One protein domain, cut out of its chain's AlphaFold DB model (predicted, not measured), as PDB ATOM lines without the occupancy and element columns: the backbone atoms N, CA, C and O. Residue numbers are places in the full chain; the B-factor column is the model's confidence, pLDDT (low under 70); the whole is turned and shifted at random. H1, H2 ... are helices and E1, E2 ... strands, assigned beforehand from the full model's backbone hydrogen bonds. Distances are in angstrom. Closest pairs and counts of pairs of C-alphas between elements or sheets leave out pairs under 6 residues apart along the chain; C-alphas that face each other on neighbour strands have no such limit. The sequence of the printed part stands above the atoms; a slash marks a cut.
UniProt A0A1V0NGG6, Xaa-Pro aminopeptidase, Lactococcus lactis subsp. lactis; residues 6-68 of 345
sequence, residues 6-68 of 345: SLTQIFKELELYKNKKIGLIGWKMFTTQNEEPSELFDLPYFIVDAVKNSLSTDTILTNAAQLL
ATOM      1  N   SER A   6     195.463 186.552 231.292       94.94
ATOM      2  CA  SER A   6     196.383 186.387 230.163       94.94
ATOM      3  C   SER A   6     197.560 185.478 230.541       94.94
ATOM      4  O   SER A   6     198.005 185.470 231.691       94.94
ATOM      5  N   LEU A   7     198.134 184.773 229.560       96.06
ATOM      6  CA  LEU A   7     199.355 183.983 229.768       96.06
ATOM      7  C   LEU A   7     200.501 184.829 230.341       96.06
ATOM      8  O   LEU A   7     201.216 184.377 231.228       96.06
ATOM      9  N   THR A   8     200.636 186.083 229.907       97.12
ATOM     10  CA  THR A   8     201.640 187.008 230.447       97.12
ATOM     11  C   THR A   8     201.442 187.279 231.938       97.12
ATOM     12  O   THR A   8     202.424 187.313 232.676       97.12
ATOM     13  N   GLN A   9     200.200 187.460 232.404       96.38
ATOM     14  CA  GLN A   9     199.919 187.626 233.837       96.38
ATOM     15  C   GLN A   9     200.277 186.362 234.615       96.38
ATOM     16  O   GLN A   9     200.944 186.463 235.639       96.38
ATOM     17  N   ILE A  10     199.923 185.186 234.092       96.31
ATOM     18  CA  ILE A  10     200.268 183.900 234.709       96.31
ATOM     19  C   ILE A  10     201.792 183.758 234.839       96.31
ATOM     20  O   ILE A  10     202.296 183.463 235.917       96.31
ATOM     21  N   PHE A  11     202.555 184.038 233.782       96.88
ATOM     22  CA  PHE A  11     204.018 183.953 233.827       96.88
ATOM     23  C   PHE A  11     204.667 184.986 234.761       96.88
ATOM     24  O   PHE A  11     205.690 184.689 235.382       96.88
ATOM     25  N   LYS A  12     204.069 186.176 234.910       95.69
ATOM     26  CA  LYS A  12     204.501 187.168 235.909       95.69
ATOM     27  C   LYS A  12     204.203 186.710 237.336       95.69
ATOM     28  O   LYS A  12     205.048 186.893 238.203       95.69
ATOM     29  N   GLU A  13     203.050 186.092 237.579       95.94
ATOM     30  CA  GLU A  13     202.696 185.511 238.883       95.94
ATOM     31  C   GLU A  13     203.604 184.334 239.259       95.94
ATOM     32  O   GLU A  13     203.955 184.184 240.424       95.94
ATOM     33  N   LEU A  14     204.054 183.554 238.270       95.88
ATOM     34  CA  LEU A  14     205.090 182.523 238.428       95.88
ATOM     35  C   LEU A  14     206.510 183.097 238.570       95.88
ATOM     36  O   LEU A  14     207.478 182.348 238.655       95.88
ATOM     37  N   GLU A  15     206.638 184.423 238.564       96.56
ATOM     38  CA  GLU A  15     207.888 185.149 238.751       96.56
ATOM     39  C   GLU A  15     208.999 184.760 237.765       96.56
ATOM     40  O   GLU A  15     210.188 184.841 238.089       96.56
ATOM     41  N   LEU A  16     208.637 184.384 236.527       95.19
ATOM     42  CA  LEU A  16     209.621 183.978 235.516       95.19
ATOM     43  C   LEU A  16     210.672 185.069 235.256       95.19
ATOM     44  O   LEU A  16     211.834 184.741 235.016       95.19
ATOM     45  N   TYR A  17     210.298 186.344 235.410       93.44
ATOM     46  CA  TYR A  17     211.177 187.514 235.307       93.44
ATOM     47  C   TYR A  17     212.380 187.511 236.268       93.44
ATOM     48  O   TYR A  17     213.335 188.252 236.031       93.44
ATOM     49  N   LYS A  18     212.364 186.704 237.341       95.50
ATOM     50  CA  LYS A  18     213.504 186.555 238.263       95.50
ATOM     51  C   LYS A  18     214.620 185.676 237.689       95.50
ATOM     52  O   LYS A  18     215.748 185.720 238.182       95.50
ATOM     53  N   ASN A  19     214.336 184.883 236.654       96.25
ATOM     54  CA  ASN A  19     215.314 183.995 236.037       96.25
ATOM     55  C   ASN A  19     216.203 184.751 235.044       96.25
ATOM     56  O   ASN A  19     215.732 185.556 234.243       96.25
ATOM     57  N   LYS A  20     217.504 184.439 235.047       96.50
ATOM     58  CA  LYS A  20     218.473 185.010 234.094       96.50
ATOM     59  C   LYS A  20     218.455 184.330 232.729       96.50
ATOM     60  O   LYS A  20     218.850 184.934 231.737       96.50
ATOM     61  N   LYS A  21     218.006 183.076 232.669       97.00
ATOM     62  CA  LYS A  21     217.925 182.301 231.433       97.00
ATOM     63  C   LYS A  21     216.732 181.360 231.480       97.00
ATOM     64  O   LYS A  21     216.547 180.664 232.473       97.00
ATOM     65  N   ILE A  22     215.953 181.334 230.406       96.75
ATOM     66  CA  ILE A  22     214.772 180.489 230.249       96.75
ATOM     67  C   ILE A  22     214.872 179.750 228.921       96.75
ATOM     68  O   ILE A  22     215.120 180.345 227.874       96.75
ATOM     69  N   GLY A  23     214.687 178.435 228.983       96.06
ATOM     70  CA  GLY A  23     214.601 177.572 227.816       96.06
ATOM     71  C   GLY A  23     213.150 177.322 227.426       96.06
ATOM     72  O   GLY A  23     212.362 176.916 228.275       96.06
ATOM     73  N   LEU A  24     212.807 177.516 226.155       96.62
ATOM     74  CA  LEU A  24     211.551 177.036 225.584       96.62
ATOM     75  C   LEU A  24     211.808 175.772 224.775       96.62
ATOM     76  O   LEU A  24     212.755 175.705 223.991       96.62
ATOM     77  N   ILE A  25     210.960 174.771 224.966       95.69
ATOM     78  CA  ILE A  25     211.077 173.475 224.304       95.69
ATOM     79  C   ILE A  25     209.846 173.293 223.428       95.69
ATOM     80  O   ILE A  25     208.741 173.147 223.944       95.69
ATOM     81  N   GLY A  26     210.050 173.340 222.114       92.69
ATOM     82  CA  GLY A  26     209.093 172.835 221.136       92.69
ATOM     83  C   GLY A  26     209.466 171.425 220.683       92.69
ATOM     84  O   GLY A  26     210.067 170.655 221.433       92.69
ATOM     85  N   TRP A  27     209.106 171.088 219.452       88.25
ATOM     86  CA  TRP A  27     209.300 169.764 218.871       88.25
ATOM     87  C   TRP A  27     210.616 169.639 218.096       88.25
ATOM     88  O   TRP A  27     211.263 168.593 218.099       88.25
ATOM     89  N   LYS A  28     211.024 170.704 217.402       87.06
ATOM     90  CA  LYS A  28     212.092 170.669 216.412       87.06
ATOM     91  C   LYS A  28     213.430 171.090 217.004       87.06
ATOM     92  O   LYS A  28     213.599 172.187 217.530       87.06
ATOM     93  N   MET A  29     214.434 170.244 216.793       88.06
ATOM     94  CA  MET A  29     215.827 170.661 216.897       88.06
ATOM     95  C   MET A  29     216.239 171.364 215.601       88.06
ATOM     96  O   MET A  29     216.349 170.730 214.548       88.06
ATOM     97  N   PHE A  30     216.462 172.672 215.676       90.56
ATOM     98  CA  PHE A  30     217.010 173.445 214.567       90.56
ATOM     99  C   PHE A  30     218.514 173.183 214.427       90.56
ATOM    100  O   PHE A  30     219.254 173.191 215.408       90.56
ATOM    101  N   THR A  31     218.965 172.949 213.195       86.69
ATOM    102  CA  THR A  31     220.373 172.666 212.850       86.69
ATOM    103  C   THR A  31     220.879 173.552 211.707       86.69
ATOM    104  O   THR A  31     221.862 173.222 211.044       86.69
ATOM    105  N   THR A  32     220.181 174.664 211.449       86.69
ATOM    106  CA  THR A  32     220.565 175.643 210.424       86.69
ATOM    107  C   THR A  32     221.953 176.220 210.708       86.69
ATOM    108  O   THR A  32     222.364 176.334 211.860       86.69
ATOM    109  N   GLN A  33     222.680 176.552 209.641       85.38
ATOM    110  CA  GLN A  33     224.004 177.180 209.717       85.38
ATOM    111  C   GLN A  33     223.959 178.690 209.457       85.38
ATOM    112  O   GLN A  33     224.958 179.370 209.670       85.38
ATOM    113  N   ASN A  34     222.824 179.206 208.978       90.19
ATOM    114  CA  ASN A  34     222.692 180.596 208.534       90.19
ATOM    115  C   ASN A  34     222.035 181.508 209.582       90.19
ATOM    116  O   ASN A  34     222.008 182.719 209.400       90.19
ATOM    117  N   GLU A  35     221.483 180.931 210.646       91.31
ATOM    118  CA  GLU A  35     220.799 181.630 211.737       91.31
ATOM    119  C   GLU A  35     221.204 180.978 213.057       91.31
ATOM    120  O   GLU A  35     221.615 179.817 213.058       91.31
ATOM    121  N   GLU A  36     221.051 181.689 214.175       92.19
ATOM    122  CA  GLU A  36     221.319 181.139 215.504       92.19
ATOM    123  C   GLU A  36     220.199 180.169 215.918       92.19
ATOM    124  O   GLU A  36     219.091 180.609 216.246       92.19
ATOM    125  N   PRO A  37     220.437 178.841 215.966       92.00
ATOM    126  CA  PRO A  37     219.370 177.874 216.236       92.00
ATOM    127  C   PRO A  37     218.748 178.037 217.626       92.00
ATOM    128  O   PRO A  37     217.596 177.662 217.842       92.00
ATOM    129  N   SER A  38     219.496 178.612 218.574       92.06
ATOM    130  CA  SER A  38     219.006 178.939 219.913       92.06
ATOM    131  C   SER A  38     217.947 180.041 219.931       92.06
ATOM    132  O   SER A  38     217.284 180.199 220.951       92.06
ATOM    133  N   GLU A  39     217.762 180.791 218.847       92.88
ATOM    134  CA  GLU A  39     216.791 181.892 218.764       92.88
ATOM    135  C   GLU A  39     215.529 181.525 217.965       92.88
ATOM    136  O   GLU A  39     214.567 182.296 217.924       92.88
ATOM    137  N   LEU A  40     215.500 180.331 217.368       94.75
ATOM    138  CA  LEU A  40     214.375 179.829 216.584       94.75
ATOM    139  C   LEU A  40     213.405 179.038 217.459       94.75
ATOM    140  O   LEU A  40     213.813 178.153 218.206       94.75
ATOM    141  N   PHE A  41     212.106 179.305 217.335       95.31
ATOM    142  CA  PHE A  41     211.064 178.628 218.108       95.31
ATOM    143  C   PHE A  41     209.989 178.070 217.178       95.31
ATOM    144  O   PHE A  41     209.473 178.782 216.323       95.31
ATOM    145  N   ASP A  42     209.615 176.813 217.388       94.50
ATOM    146  CA  ASP A  42     208.527 176.112 216.696       94.50
ATOM    147  C   ASP A  42     207.280 175.949 217.584       94.50
ATOM    148  O   ASP A  42     206.415 175.108 217.349       94.50
ATOM    149  N   LEU A  43     207.183 176.777 218.624       96.12
ATOM    150  CA  LEU A  43     206.016 176.877 219.491       96.12
ATOM    151  C   LEU A  43     204.996 177.865 218.912       96.12
ATOM    152  O   LEU A  43     205.386 178.816 218.228       96.12
ATOM    153  N   PRO A  44     203.696 177.722 219.241       96.62
ATOM    154  CA  PRO A  44     202.701 178.729 218.903       96.62
ATOM    155  C   PRO A  44     203.148 180.124 219.349       96.62
ATOM    156  O   PRO A  44     203.437 180.353 220.527       96.62
ATOM    157  N   TYR A  45     203.196 181.063 218.401       96.50
ATOM    158  CA  TYR A  45     203.826 182.367 218.618       96.50
ATOM    159  C   TYR A  45     203.233 183.133 219.805       96.50
ATOM    160  O   TYR A  45     203.979 183.746 220.558       96.50
ATOM    161  N   PHE A  46     201.920 183.038 220.038       96.50
ATOM    162  CA  PHE A  46     201.269 183.711 221.164       96.50
ATOM    163  C   PHE A  46     201.808 183.264 222.538       96.50
ATOM    164  O   PHE A  46     201.796 184.050 223.481       96.50
ATOM    165  N   ILE A  47     202.314 182.030 222.664       96.94
ATOM    166  CA  ILE A  47     202.961 181.540 223.892       96.94
ATOM    167  C   ILE A  47     204.351 182.163 224.022       96.94
ATOM    168  O   ILE A  47     204.703 182.670 225.085       96.94
ATOM    169  N   VAL A  48     205.128 182.159 222.933       96.62
ATOM    170  CA  VAL A  48     206.475 182.752 222.892       96.62
ATOM    171  C   VAL A  48     206.416 184.246 223.212       96.62
ATOM    172  O   VAL A  48     207.199 184.736 224.024       96.62
ATOM    173  N   ASP A  49     205.469 184.960 222.609       97.38
ATOM    174  CA  ASP A  49     205.225 186.380 222.845       97.38
ATOM    175  C   ASP A  49     204.791 186.649 224.293       97.38
ATOM    176  O   ASP A  49     205.362 187.505 224.970       97.38
ATOM    177  N   ALA A  50     203.862 185.850 224.829       97.44
ATOM    178  CA  ALA A  50     203.432 185.985 226.216       97.44
ATOM    179  C   ALA A  50     204.579 185.787 227.216       97.44
ATOM    180  O   ALA A  50     204.647 186.528 228.204       97.44
ATOM    181  N   VAL A  51     205.482 184.828 226.955       96.94
ATOM    182  CA  VAL A  51     206.713 184.651 227.733       96.94
ATOM    183  C   VAL A  51     207.573 185.898 227.604       96.94
ATOM    184  O   VAL A  51     207.844 186.507 228.629       96.94
ATOM    185  N   LYS A  52     207.935 186.347 226.394       95.81
ATOM    186  CA  LYS A  52     208.766 187.552 226.187       95.81
ATOM    187  C   LYS A  52     208.242 188.767 226.964       95.81
ATOM    188  O   LYS A  52     209.010 189.420 227.663       95.81
ATOM    189  N   ASN A  53     206.930 188.996 226.939       96.75
ATOM    190  CA  ASN A  53     206.266 190.108 227.632       96.75
ATOM    191  C   ASN A  53     206.168 189.946 229.165       96.75
ATOM    192  O   ASN A  53     205.723 190.857 229.876       96.75
ATOM    193  N   SER A  54     206.554 188.784 229.691       96.75
ATOM    194  CA  SER A  54     206.597 188.484 231.125       96.75
ATOM    195  C   SER A  54     207.988 188.596 231.748       96.75
ATOM    196  O   SER A  54     208.072 188.570 232.972       96.75
ATOM    197  N   LEU A  55     209.053 188.716 230.946       96.25
ATOM    198  CA  LEU A  55     210.443 188.643 231.412       96.25
ATOM    199  C   LEU A  55     211.071 190.017 231.653       96.25
ATOM    200  O   LEU A  55     210.599 191.040 231.158       96.25
ATOM    201  N   SER A  56     212.170 190.018 232.406       93.69
ATOM    202  CA  SER A  56     213.047 191.183 232.534       93.69
ATOM    203  C   SER A  56     213.869 191.361 231.253       93.69
ATOM    204  O   SER A  56     214.153 190.392 230.548       93.69
ATOM    205  N   THR A  57     214.294 192.590 230.950       90.81
ATOM    206  CA  THR A  57     215.072 192.906 229.734       90.81
ATOM    207  C   THR A  57     216.426 192.196 229.662       90.81
ATOM    208  O   THR A  57     217.003 192.094 228.586       90.81
ATOM    209  N   ASP A  58     216.949 191.734 230.796       93.25
ATOM    210  CA  ASP A  58     218.213 191.006 230.919       93.25
ATOM    211  C   ASP A  58     218.044 189.473 230.936       93.25
ATOM    212  O   ASP A  58     219.038 188.751 231.026       93.25
ATOM    213  N   THR A  59     216.813 188.954 230.849       96.12
ATOM    214  CA  THR A  59     216.568 187.509 230.770       96.12
ATOM    215  C   THR A  59     216.859 186.985 229.363       96.12
ATOM    216  O   THR A  59     216.262 187.419 228.379       96.12
ATOM    217  N   ILE A  60     217.717 185.968 229.266       95.75
ATOM    218  CA  ILE A  60     217.994 185.263 228.011       95.75
ATOM    219  C   ILE A  60     216.899 184.226 227.754       95.75
ATOM    220  O   ILE A  60     216.744 183.282 228.531       95.75
ATOM    221  N   LEU A  61     216.189 184.350 226.636       96.06
ATOM    222  CA  LEU A  61     215.253 183.338 226.149       96.06
ATOM    223  C   LEU A  61     215.917 182.511 225.045       96.06
ATOM    224  O   LEU A  61     216.426 183.079 224.086       96.06
ATOM    225  N   THR A  62     215.915 181.186 225.165       96.12
ATOM    226  CA  THR A  62     216.578 180.289 224.203       96.12
ATOM    227  C   THR A  62     215.698 179.100 223.854       96.12
ATOM    228  O   THR A  62     214.962 178.598 224.701       96.12
ATOM    229  N   ASN A  63     215.819 178.579 222.640       95.56
ATOM    230  CA  ASN A  63     215.376 177.231 222.323       95.56
ATOM    231  C   ASN A  63     216.211 176.234 223.138       95.56
ATOM    232  O   ASN A  63     217.441 176.323 223.192       95.56
ATOM    233  N   ALA A  64     215.531 175.312 223.811       96.06
ATOM    234  CA  ALA A  64     216.122 174.303 224.675       96.06
ATOM    235  C   ALA A  64     215.773 172.866 224.255       96.06
ATOM    236  O   ALA A  64     216.035 171.939 225.021       96.06
ATOM    237  N   ALA A  65     215.250 172.646 223.041       95.44
ATOM    238  CA  ALA A  65     214.915 171.313 222.523       95.44
ATOM    239  C   ALA A  65     216.105 170.337 222.586       95.44
ATOM    240  O   ALA A  65     215.927 169.148 222.841       95.44
ATOM    241  N   GLN A  66     217.338 170.844 222.471       93.69
ATOM    242  CA  GLN A  66     218.560 170.047 222.625       93.69
ATOM    243  C   GLN A  66     218.682 169.315 223.975       93.69
ATOM    244  O   GLN A  66     219.357 168.289 224.040       93.69
ATOM    245  N   LEU A  67     218.040 169.807 225.045       95.19
ATOM    246  CA  LEU A  67     218.021 169.124 226.344       95.19
ATOM    247  C   LEU A  67     217.255 167.799 226.275       95.19
ATOM    248  O   LEU A  67     217.556 166.876 227.029       95.19
ATOM    249  N   LEU A  68     216.287 167.697 225.362       95.44
ATOM    250  CA  LEU A  68     215.504 166.488 225.145       95.44
ATOM    251  C   LEU A  68     216.087 165.623 224.032       95.44
ATOM    252  O   LEU A  68     216.253 164.426 224.236       95.44
TER     253      LEU A  68
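This is residues 6 to 68 of the 345 residues of the protein "Xaa-Pro aminopeptidase" of Lactococcus lactis subsp. lactis (UniProt A0A1V0NGG6). With little regular structure, the domain is two short helices, H1 and H2, side by side next to a ribbon of two parallel strands, E1 and E2; the long loop of residues 25 to 44 reaches the end far from H1. The printed part has 63 residues, with H1, E1, H2, E2 in that order, class mixed, and under half of the residues are in named elements. It is compact, radius of gyration of the C-alphas 12.0 A, yet elongated, spanning 36 by 22 by 21 A.

H1, residues 7 to 13, 9.8 A long, begins at C-alpha 7 (199.355, 183.983, 229.768). E1 is residues 21 to 24, 10.1 A; H2 residues 45 to 52, 10.4 A; E2 residues 60 to 63, 10.2 A, ending at C-alpha 63 (215.376, 177.231, 222.323).

H1 and H2 touch, closest C-alphas Thr 8 and Ala 50, 4.7 A, at a shallow tilt of 23 degrees, the same way. Every O i to N i+4 pair in H1 and H2 is within hydrogen-bond range. E1 and E2 are parallel at 27 degrees, with N 22 and O 60 2.8 A apart, within hydrogen-bond range. E1, H2 and E2 form a strand-helix-strand unit, two parallel neighbour strands with a helix between, its crossover right-handed. H1 and E2 are apart.

The farthest C-alphas, Glu 13 and Gln 33, are 37.1 A apart. The link E1 to H2 is long, 20 residues. The printed part has no cut, and no printed residue is under 70 in pLDDT.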